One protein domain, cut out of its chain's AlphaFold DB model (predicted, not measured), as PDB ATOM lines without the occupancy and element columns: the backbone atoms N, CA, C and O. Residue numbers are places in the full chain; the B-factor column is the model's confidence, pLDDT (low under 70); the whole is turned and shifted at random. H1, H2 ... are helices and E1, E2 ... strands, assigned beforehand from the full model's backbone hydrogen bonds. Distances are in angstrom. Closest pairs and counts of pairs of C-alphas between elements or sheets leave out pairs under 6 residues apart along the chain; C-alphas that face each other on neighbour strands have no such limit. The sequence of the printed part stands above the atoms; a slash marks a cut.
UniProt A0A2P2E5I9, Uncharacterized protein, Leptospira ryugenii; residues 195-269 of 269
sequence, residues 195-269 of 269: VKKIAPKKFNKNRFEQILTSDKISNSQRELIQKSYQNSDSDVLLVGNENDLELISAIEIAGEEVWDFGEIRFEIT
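This is residues 195 to 269 of the 269 residues of an uncharacterized protein of Leptospira ryugenii (UniProt A0A2P2E5I9). A small body made of a three-stranded sheet and three helices has a strand, E4, reaching out from one end as an arm. H1 and H2 run side by side in opposite directions, the sheet E1, E3, E2 lies at the end where H1 begins and H2 ends, and H3 packs steeply across H2. The printed part has 75 residues, with three named helices and four named strands in the order E1, H1, H2, E2, E3, H3, E4; the class is mixed, helices and strands. The sheet's order is E1, E3, E2, all antiparallel, and E4 pairs with no named strand. The whole is compact by its radius of gyration of the C-alphas, 13.0 A, yet elongated, with spans of 45 by 26 by 18 A.

E1 is residues 202 to 204, with C-alpha 202 at (12.713, -2.988, 9.079). H1 is residues 205 to 213, 12.1 A long, and H2 is residues 219 to 228, 14.2 A long, with C-alpha 219 at (29.341, -2.904, 22.713). E2 is residues 229 to 231 and E3 residues 235 to 238. H3 is residues 245 to 253, 12.1 A long. E4 is residues 263 to 268, 16.3 A long, with C-alpha 268 at (29.549, -6.790, -19.198).

In the sheet, E3 is the inner strand. E1 and E3 are antiparallel, with N 203 and O 236 2.8 A apart, within hydrogen-bond range. E2 and E3 form a hairpin, with N 230 and O 237 at 2.8 A. E1, H1 with H2, and E2 make a split strand-helix-strand unit, two strands running the same way with E3 between them; its crossover is right-handed. H1 is on the sheet at a height of 10.1 A, over E3 and only just over E1 with 3 C-alphas, and stands up from the sheet at 47 degrees. H2 only grazes the sheet, with residues 225 to 228. H1 and H2 form a helical hairpin at a shallow tilt of 27 degrees, opposite ways; they only just touch, with 3 pairs of C-alphas within 8 A, the closest those of Leu 212 and Arg 222 at 5.8 A. H2 and H3 touch at a steep tilt of 62 degrees, opposite ways, the closest C-alphas being those of Gln 221 and Ala 250 at 5.6 A. H3 is not on the sheet. E4 and H3 are apart. In H1, H2 and H3 every O i to N i+4 pair is within hydrogen-bond range.

The two C-alphas farthest apart, those of Asp 233 and Thr 269, the chain's last residue, are 48.5 A apart. The printed part has no cut, and no link is long. The mean pLDDT of the printed part is 87.1; residues 259 to 262 and residue 269 are under 70.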
ATOM      1  N   VAL A 195      27.707  -1.516  -5.533       75.50
ATOM      2  CA  VAL A 195      28.139  -0.114  -5.456       75.50
ATOM      3  C   VAL A 195      27.698   0.484  -4.132       75.50
ATOM      4  O   VAL A 195      28.422   1.275  -3.532       75.50
ATOM      5  N   LYS A 196      26.519   0.076  -3.657       76.06
ATOM      6  CA  LYS A 196      25.910   0.630  -2.459       76.06
ATOM      7  C   LYS A 196      25.087  -0.429  -1.736       76.06
ATOM      8  O   LYS A 196      24.211  -1.052  -2.333       76.06
ATOM      9  N   LYS A 197      25.351  -0.607  -0.443       80.50
ATOM     10  CA  LYS A 197      24.474  -1.340   0.480       80.50
ATOM     11  C   LYS A 197      23.627  -0.335   1.250       80.50
ATOM     12  O   LYS A 197      24.078   0.789   1.470       80.50
ATOM     13  N   ILE A 198      22.424  -0.741   1.637       86.12
ATOM     14  CA  ILE A 198      21.574   0.048   2.526       86.12
ATOM     15  C   ILE A 198      21.202  -0.781   3.749       86.12
ATOM     16  O   ILE A 198      20.970  -1.981   3.638       86.12
ATOM     17  N   ALA A 199      21.169  -0.155   4.921       88.50
ATOM     18  CA  ALA A 199      20.729  -0.810   6.142       88.50
ATOM     19  C   ALA A 199      19.254  -1.242   5.999       88.50
ATOM     20  O   ALA A 199      18.450  -0.480   5.449       88.50
ATOM     21  N   PRO A 200      18.861  -2.430   6.500       88.38
ATOM     22  CA  PRO A 200      17.478  -2.886   6.424       88.38
ATOM     23  C   PRO A 200      16.530  -1.879   7.067       88.38
ATOM     24  O   PRO A 200      16.696  -1.517   8.230       88.38
ATOM     25  N   LYS A 201      15.493  -1.449   6.345       89.50
ATOM     26  CA  LYS A 201      14.530  -0.460   6.869       89.50
ATOM     27  C   LYS A 201      13.710  -0.984   8.044       89.50
ATOM     28  O   LYS A 201      13.135  -0.203   8.800       89.50
ATOM     29  N   LYS A 202      13.611  -2.306   8.160       90.62
ATOM     30  CA  LYS A 202      12.713  -2.988   9.079       90.62
ATOM     31  C   LYS A 202      13.293  -4.332   9.504       90.62
ATOM     32  O   LYS A 202      13.674  -5.137   8.658       90.62
ATOM     33  N   PHE A 203      13.258  -4.597  10.802       89.62
ATOM     34  CA  PHE A 203      13.459  -5.918  11.384       89.62
ATOM     35  C   PHE A 203      12.198  -6.365  12.118       89.62
ATOM     36  O   PHE A 203      11.469  -5.542  12.669       89.62
ATOM     37  N   ASN A 204      11.956  -7.676  12.180       90.88
ATOM     38  CA  ASN A 204      11.068  -8.192  13.218       90.88
ATOM     39  C   ASN A 204      11.802  -8.123  14.577       90.88
ATOM     40  O   ASN A 204      13.036  -8.099  14.628       90.88
ATOM     41  N   LYS A 205      11.056  -8.096  15.684       91.62
ATOM     42  CA  LYS A 205      11.647  -7.954  17.029       91.62
ATOM     43  C   LYS A 205      12.628  -9.077  17.374       91.62
ATOM     44  O   LYS A 205      13.743  -8.794  17.791       91.62
ATOM     45  N   ASN A 206      12.261 -10.331  17.104       90.62
ATOM     46  CA  ASN A 206      13.101 -11.489  17.433       90.62
ATOM     47  C   ASN A 206      14.462 -11.455  16.719       90.62
ATOM     48  O   ASN A 206      15.487 -11.733  17.330       90.62
ATOM     49  N   ARG A 207      14.488 -11.102  15.429       89.75
ATOM     50  CA  ARG A 207      15.727 -10.989  14.647       89.75
ATOM     51  C   ARG A 207      16.553  -9.801  15.111       89.75
ATOM     52  O   ARG A 207      17.763  -9.917  15.233       89.75
ATOM     53  N   PHE A 208      15.907  -8.682  15.438       93.12
ATOM     54  CA  PHE A 208      16.603  -7.535  16.015       93.12
ATOM     55  C   PHE A 208      17.278  -7.892  17.350       93.12
ATOM     56  O   PHE A 208      18.446  -7.577  17.555       93.12
ATOM     57  N   GLU A 209      16.593  -8.624  18.228       92.69
ATOM     58  CA  GLU A 209      17.174  -9.122  19.481       92.69
ATOM     59  C   GLU A 209      18.319 -10.116  19.249       92.69
ATOM     60  O   GLU A 209      19.332 -10.042  19.945       92.69
ATOM     61  N   GLN A 210      18.216 -11.003  18.255       92.81
ATOM     62  CA  GLN A 210      19.310 -11.902  17.861       92.81
ATOM     63  C   GLN A 210      20.557 -11.135  17.410       92.81
ATOM     64  O   GLN A 210      21.663 -11.459  17.839       92.81
ATOM     65  N   ILE A 211      20.388 -10.079  16.607       93.06
ATOM     66  CA  ILE A 211      21.489  -9.195  16.203       93.06
ATOM     67  C   ILE A 211      22.137  -8.574  17.439       93.06
ATOM     68  O   ILE A 211      23.353  -8.642  17.606       93.06
ATOM     69  N   LEU A 212      21.328  -7.995  18.332       94.12
ATOM     70  CA  LEU A 212      21.832  -7.330  19.530       94.12
ATOM     71  C   LEU A 212      22.494  -8.298  20.512       94.12
ATOM     72  O   LEU A 212      23.417  -7.900  21.212       94.12
ATOM     73  N   THR A 213      22.064  -9.552  20.579       93.81
ATOM     74  CA  THR A 213      22.644 -10.555  21.489       93.81
ATOM     75  C   THR A 213      23.816 -11.321  20.883       93.81
ATOM     76  O   THR A 213      24.429 -12.127  21.579       93.81
ATOM     77  N   SER A 214      24.175 -11.034  19.628       94.06
ATOM     78  CA  SER A 214      25.328 -11.634  18.965       94.06
ATOM     79  C   SER A 214      26.621 -11.353  19.737       94.06
ATOM     80  O   SER A 214      26.912 -10.218  20.131       94.06
ATOM     81  N   ASP A 215      27.407 -12.406  19.939       94.38
ATOM     82  CA  ASP A 215      28.736 -12.383  20.553       94.38
ATOM     83  C   ASP A 215      29.811 -11.829  19.604       94.38
ATOM     84  O   ASP A 215      30.908 -11.475  20.034       94.38
ATOM     85  N   LYS A 216      29.481 -11.710  18.314       94.88
ATOM     86  CA  LYS A 216      30.384 -11.226  17.263       94.88
ATOM     87  C   LYS A 216      30.520  -9.706  17.221       94.88
ATOM     88  O   LYS A 216      31.490  -9.208  16.654       94.88
ATOM     89  N   ILE A 217      29.560  -8.971  17.784       95.00
ATOM     90  CA  ILE A 217      29.557  -7.504  17.775       95.00
ATOM     91  C   ILE A 217      30.027  -6.928  19.112       95.00
ATOM     92  O   ILE A 217      29.687  -7.404  20.196       95.00
ATOM     93  N   SER A 218      30.802  -5.853  19.029       95.94
ATOM     94  CA  SER A 218      31.250  -5.071  20.182       95.94
ATOM     95  C   SER A 218      30.114  -4.250  20.807       95.94
ATOM     96  O   SER A 218      29.069  -4.017  20.196       95.94
ATOM     97  N   ASN A 219      30.325  -3.752  22.031       95.50
ATOM     98  CA  ASN A 219      29.341  -2.904  22.713       95.50
ATOM     99  C   ASN A 219      29.041  -1.609  21.941       95.50
ATOM    100  O   ASN A 219      27.883  -1.219  21.854       95.50
ATOM    101  N   SER A 220      30.048  -0.978  21.327       95.75
ATOM    102  CA  SER A 220      29.849   0.239  20.526       95.75
ATOM    103  C   SER A 220      29.000  -0.022  19.280       95.75
ATOM    104  O   SER A 220      28.118   0.769  18.957       95.75
ATOM    105  N   GLN A 221      29.205  -1.159  18.612       95.81
ATOM    106  CA  GLN A 221      28.379  -1.592  17.482       95.81
ATOM    107  C   GLN A 221      26.940  -1.888  17.914       95.81
ATOM    108  O   GLN A 221      25.994  -1.487  17.239       95.81
ATOM    109  N   ARG A 222      26.763  -2.541  19.067       95.94
ATOM    110  CA  ARG A 222      25.439  -2.798  19.646       95.94
ATOM    111  C   ARG A 222      24.691  -1.496  19.932       95.94
ATOM    112  O   ARG A 222      23.528  -1.370  19.561       95.94
ATOM    113  N   GLU A 223      25.363  -0.516  20.531       95.69
ATOM    114  CA  GLU A 223      24.792   0.812  20.779       95.69
ATOM    115  C   GLU A 223      24.446   1.553  19.482       95.69
ATOM    116  O   GLU A 223      23.394   2.190  19.409       95.69
ATOM    117  N   LEU A 224      25.301   1.468  18.456       95.81
ATOM    118  CA  LEU A 224      25.044   2.058  17.140       95.81
ATOM    119  C   LEU A 224      23.766   1.482  16.516       95.81
ATOM    120  O   LEU A 224      22.907   2.241  16.060       95.81
ATOM    121  N   ILE A 225      23.604   0.155  16.551       94.44
ATOM    122  CA  ILE A 225      22.400  -0.524  16.060       94.44
ATOM    123  C   ILE A 225      21.178  -0.083  16.877       94.44
ATOM    124  O   ILE A 225      20.176   0.329  16.303       94.44
ATOM    125  N   GLN A 226      21.253  -0.081  18.210       94.81
ATOM    126  CA  GLN A 226      20.130   0.335  19.063       94.81
ATOM    127  C   GLN A 226      19.703   1.790  18.841       94.81
ATOM    128  O   GLN A 226      18.514   2.080  18.862       94.81
ATOM    129  N   LYS A 227      20.648   2.710  18.614       95.62
ATOM    130  CA  LYS A 227      20.342   4.125  18.345       95.62
ATOM    131  C   LYS A 227      19.747   4.347  16.957       95.62
ATOM    132  O   LYS A 227      18.988   5.292  16.764       95.62
ATOM    133  N   SER A 228      20.098   3.493  16.000       95.62
ATOM    134  CA  SER A 228      19.663   3.626  14.608       95.62
ATOM    135  C   SER A 228      18.264   3.063  14.355       95.62
ATOM    136  O   SER A 228      17.705   3.303  13.285       95.62
ATOM    137  N   TYR A 229      17.684   2.342  15.319       95.19
ATOM    138  CA  TYR A 229      16.432   1.608  15.168       95.19
ATOM    139  C   TYR A 229      15.456   1.884  16.321       95.19
ATOM    140  O   TYR A 229      15.840   1.903  17.486       95.19
ATOM    141  N   GLN A 230      14.173   2.061  16.005       94.31
ATOM    142  CA  GLN A 230      13.115   2.347  16.975       94.31
ATOM    143  C   GLN A 230      12.056   1.239  16.995       94.31
ATOM    144  O   GLN A 230      11.594   0.773  15.952       94.31
ATOM    145  N   ASN A 231      11.638   0.838  18.198       89.75
ATOM    146  CA  ASN A 231      10.564  -0.135  18.386       89.75
ATOM    147  C   ASN A 231       9.194   0.439  17.983       89.75
ATOM    148  O   ASN A 231       8.815   1.525  18.419       89.75
ATOM    149  N   SER A 232       8.437  -0.346  17.219       86.38
ATOM    150  CA  SER A 232       6.998  -0.197  16.956       86.38
ATOM    151  C   SER A 232       6.232  -1.419  17.500       86.38
ATOM    152  O   SER A 232       6.828  -2.293  18.140       86.38
ATOM    153  N   ASP A 233       4.919  -1.507  17.273       80.69
ATOM    154  CA  ASP A 233       4.064  -2.556  17.852       80.69
ATOM    155  C   ASP A 233       4.516  -3.979  17.480       80.69
ATOM    156  O   ASP A 233       4.712  -4.816  18.366       80.69
ATOM    157  N   SER A 234       4.784  -4.249  16.200       81.25
ATOM    158  CA  SER A 234       5.227  -5.569  15.718       81.25
ATOM    159  C   SER A 234       6.695  -5.628  15.297       81.25
ATOM    160  O   SER A 234       7.271  -6.712  15.237       81.25
ATOM    161  N   ASP A 235       7.316  -4.482  15.021       91.38
ATOM    162  CA  ASP A 235       8.576  -4.419  14.279       91.38
ATOM    163  C   ASP A 235       9.535  -3.358  14.815       91.38
ATOM    164  O   ASP A 235       9.137  -2.466  15.561       91.38
ATOM    165  N   VAL A 236      10.794  -3.433  14.396       91.69
ATOM    166  CA  VAL A 236      11.825  -2.436  14.685       91.69
ATOM    167  C   VAL A 236      12.183  -1.714  13.389       91.69
ATOM    168  O   VAL A 236      12.561  -2.352  12.404       91.69
ATOM    169  N   LEU A 237      12.018  -0.394  13.365       93.44
ATOM    170  CA  LEU A 237      12.135   0.433  12.164       93.44
ATOM    171  C   LEU A 237      13.424   1.249  12.191       93.44
ATOM    172  O   LEU A 237      13.785   1.799  13.228       93.44
ATOM    173  N   LEU A 238      14.101   1.346  11.049       92.81
ATOM    174  CA  LEU A 238      15.272   2.200  10.897       92.81
ATOM    175  C   LEU A 238      14.849   3.674  11.000       92.81
ATOM    176  O   LEU A 238      14.014   4.140  10.227       92.81
ATOM    177  N   VAL A 239      15.457   4.401  11.933       93.69
ATOM    178  CA  VAL A 239      15.333   5.861  12.087       93.69
ATOM    179  C   VAL A 239      16.643   6.591  11.774       93.69
ATOM    180  O   VAL A 239      16.647   7.806  11.589       93.69
ATOM    181  N   GLY A 240      17.752   5.849  11.706       85.75
ATOM    182  CA  GLY A 240      19.062   6.343  11.293       85.75
ATOM    183  C   GLY A 240      19.224   6.473   9.773       85.75
ATOM    184  O   GLY A 240      18.306   6.234   8.989       85.75
ATOM    185  N   ASN A 241      20.431   6.847   9.345       88.19
ATOM    186  CA  ASN A 241      20.774   6.931   7.928       88.19
ATOM    187  C   ASN A 241      20.928   5.524   7.333       88.19
ATOM    188  O   ASN A 241      21.825   4.777   7.717       88.19
ATOM    189  N   GLU A 242      20.109   5.184   6.337       87.00
ATOM    190  CA  GLU A 242      20.188   3.894   5.633       87.00
ATOM    191  C   GLU A 242      21.524   3.667   4.912       87.00
ATOM    192  O   GLU A 242      21.848   2.536   4.577       87.00
ATOM    193  N   ASN A 243      22.319   4.717   4.694       87.06
ATOM    194  CA  ASN A 243      23.618   4.646   4.020       87.06
ATOM    195  C   ASN A 243      24.806   4.622   4.993       87.06
ATOM    196  O   ASN A 243      25.947   4.796   4.562       87.06
ATOM    197  N   ASP A 244      24.552   4.477   6.294       89.94
ATOM    198  CA  ASP A 244      25.603   4.406   7.304       89.94
ATOM    199  C   ASP A 244      26.383   3.084   7.176       89.94
ATOM    200  O   ASP A 244      25.885   1.999   7.484       89.94
ATOM    201  N   LEU A 245      27.622   3.180   6.686       88.25
ATOM    202  CA  LEU A 245      28.486   2.026   6.440       88.25
ATOM    203  C   LEU A 245      28.904   1.315   7.732       88.25
ATOM    204  O   LEU A 245      29.105   0.099   7.708       88.25
ATOM    205  N   GLU A 246      29.030   2.038   8.845       91.62
ATOM    206  CA  GLU A 246      29.382   1.439  10.134       91.62
ATOM    207  C   GLU A 246      28.209   0.628  10.678       91.62
ATOM    208  O   GLU A 246      28.402  -0.493  11.155       91.62
ATOM    209  N   LEU A 247      26.987   1.145  10.518       92.81
ATOM    210  CA  LEU A 247      25.761   0.431  10.869       92.81
ATOM    211  C   LEU A 247      25.597  -0.847  10.040       92.81
ATOM    212  O   LEU A 247      25.361  -1.918  10.600       92.81
ATOM    213  N   ILE A 248      25.754  -0.749   8.716       90.62
ATOM    214  CA  ILE A 248      25.655  -1.900   7.804       90.62
ATOM    215  C   ILE A 248      26.696  -2.960   8.180       90.62
ATOM    216  O   ILE A 248      26.356  -4.129   8.336       90.62
ATOM    217  N   SER A 249      27.951  -2.549   8.390       89.62
ATOM    218  CA  SER A 249      29.038  -3.449   8.789       89.62
ATOM    219  C   SER A 249      28.754  -4.143  10.125       89.62
ATOM    220  O   SER A 249      28.939  -5.353  10.250       89.62
ATOM    221  N   ALA A 250      28.242  -3.410  11.119       91.94
ATOM    222  CA  ALA A 250      27.876  -3.973  12.416       91.94
ATOM    223  C   ALA A 250      26.785  -5.054  12.303       91.94
ATOM    224  O   ALA A 250      26.891  -6.099  12.944       91.94
ATOM    225  N   ILE A 251      25.771  -4.830  11.462       91.25
ATOM    226  CA  ILE A 251      24.702  -5.806  11.193       91.25
ATOM    227  C   ILE A 251      25.273  -7.062  10.514       91.25
ATOM    228  O   ILE A 251      24.970  -8.178  10.933       91.25
ATOM    229  N   GLU A 252      26.152  -6.902   9.523       89.75
ATOM    230  CA  GLU A 252      26.769  -8.037   8.818       89.75
ATOM    231  C   GLU A 252      27.679  -8.870   9.730       89.75
ATOM    232  O   GLU A 252      27.642 -10.102   9.691       89.75
ATOM    233  N   ILE A 253      28.448  -8.223  10.611       92.19
ATOM    234  CA  ILE A 253      29.292  -8.906  11.606       92.19
ATOM    235  C   ILE A 253      28.445  -9.750  12.565       92.19
ATOM    236  O   ILE A 253      28.867 -10.845  12.947       92.19
ATOM    237  N   ALA A 254      27.235  -9.298  12.908       90.50
ATOM    238  CA  ALA A 254      26.312 -10.072  13.736       90.50
ATOM    239  C   ALA A 254      25.858 -11.388  13.071       90.50
ATOM    240  O   ALA A 254      25.335 -12.264  13.761       90.50
ATOM    241  N   GLY A 255      26.128 -11.566  11.771       83.31
ATOM    242  CA  GLY A 255      25.772 -12.742  10.979       83.31
ATOM    243  C   GLY A 255      24.545 -12.537  10.097       83.31
ATOM    244  O   GLY A 255      24.044 -13.512   9.543       83.31
ATOM    245  N   GLU A 256      24.061 -11.301   9.970       83.12
ATOM    246  CA  GLU A 256      22.910 -10.987   9.136       83.12
ATOM    247  C   GLU A 256      23.313 -10.575   7.728       83.12
ATOM    248  O   GLU A 256      24.053  -9.617   7.521       83.12
ATOM    249  N   GLU A 257      22.771 -11.272   6.733       73.62
ATOM    250  CA  GLU A 257      22.935 -10.875   5.340       73.62
ATOM    251  C   GLU A 257      22.001  -9.700   5.020       73.62
ATOM    252  O   GLU A 257      20.770  -9.799   5.108       73.62
ATOM    253  N   VAL A 258      22.592  -8.571   4.629       72.25
ATOM    254  CA  VAL A 258      21.858  -7.402   4.142       72.25
ATOM    255  C   VAL A 258      21.537  -7.622   2.665       72.25
ATOM    256  O   VAL A 258      22.356  -7.368   1.784       72.25
ATOM    257  N   TRP A 259      20.338  -8.141   2.402       60.91
ATOM    258  CA  TRP A 259      19.858  -8.449   1.049       60.91
ATOM    259  C   TRP A 259      19.479  -7.209   0.228       60.91
ATOM    260  O   TRP A 259      19.387  -7.292  -0.998       60.91
ATOM    261  N   ASP A 260      19.270  -6.064   0.882       64.56
ATOM    262  CA  ASP A 260      18.939  -4.803   0.220       64.56
ATOM    263  C   ASP A 260      20.215  -4.133  -0.307       64.56
ATOM    264  O   ASP A 260      20.867  -3.292   0.320       64.56
ATOM    265  N   PHE A 261      20.592  -4.540  -1.512       62.78
ATOM    266  CA  PHE A 261      21.635  -3.888  -2.284       62.78
ATOM    267  C   PHE A 261      21.048  -2.612  -2.891       62.78
ATOM    268  O   PHE A 261      20.370  -2.661  -3.914       62.78
ATOM    269  N   GLY A 262      21.263  -1.467  -2.240       65.00
ATOM    270  CA  GLY A 262      20.758  -0.177  -2.717       65.00
ATOM    271  C   GLY A 262      21.172   0.138  -4.159       65.00
ATOM    272  O   GLY A 262      20.380   0.701  -4.908       65.00
ATOM    273  N   GLU A 263      22.382  -0.257  -4.572       72.62
ATOM    274  CA  GLU A 263      22.841  -0.116  -5.955       72.62
ATOM    275  C   GLU A 263      23.799  -1.245  -6.363       72.62
ATOM    276  O   GLU A 263      24.803  -1.519  -5.695       72.62
ATOM    277  N   ILE A 264      23.510  -1.863  -7.511       76.81
ATOM    278  CA  ILE A 264      24.392  -2.813  -8.194       76.81
ATOM    279  C   ILE A 264      24.767  -2.216  -9.547       76.81
ATOM    280  O   ILE A 264      23.896  -1.926 -10.367       76.81
ATOM    281  N   ARG A 265      26.066  -2.094  -9.817       75.38
ATOM    282  CA  ARG A 265      26.578  -1.814 -11.159       75.38
ATOM    283  C   ARG A 265      26.863  -3.125 -11.861       75.38
ATOM    284  O   ARG A 265      27.644  -3.940 -11.375       75.38
ATOM    285  N   PHE A 266      26.283  -3.286 -13.039       75.88
ATOM    286  CA  PHE A 266      26.612  -4.387 -13.930       75.88
ATOM    287  C   PHE A 266      27.706  -3.955 -14.904       75.88
ATOM    288  O   PHE A 266      27.591  -2.922 -15.563       75.88
ATOM    289  N   GLU A 267      28.762  -4.751 -15.001       75.38
ATOM    290  CA  GLU A 267      29.782  -4.639 -16.038       75.38
ATOM    291  C   GLU A 267      29.738  -5.899 -16.900       75.38
ATOM    292  O   GLU A 267      29.837  -7.016 -16.393       75.38
ATOM    293  N   ILE A 268      29.535  -5.716 -18.205       72.81
ATOM    294  CA  ILE A 268      29.549  -6.790 -19.198       72.81
ATOM    295  C   ILE A 268      30.733  -6.494 -20.110       72.81
ATOM    296  O   ILE A 268      30.678  -5.545 -20.893       72.81
ATOM    297  N   THR A 269      31.798  -7.272 -19.950       63.97
ATOM    298  CA  THR A 269      33.036  -7.171 -20.738       63.97
ATOM    299  C   THR A 269      32.959  -8.051 -21.969       63.97
ATOM    300  O   THR A 269      32.531  -9.215 -21.788       63.97
TER     301      THR A 269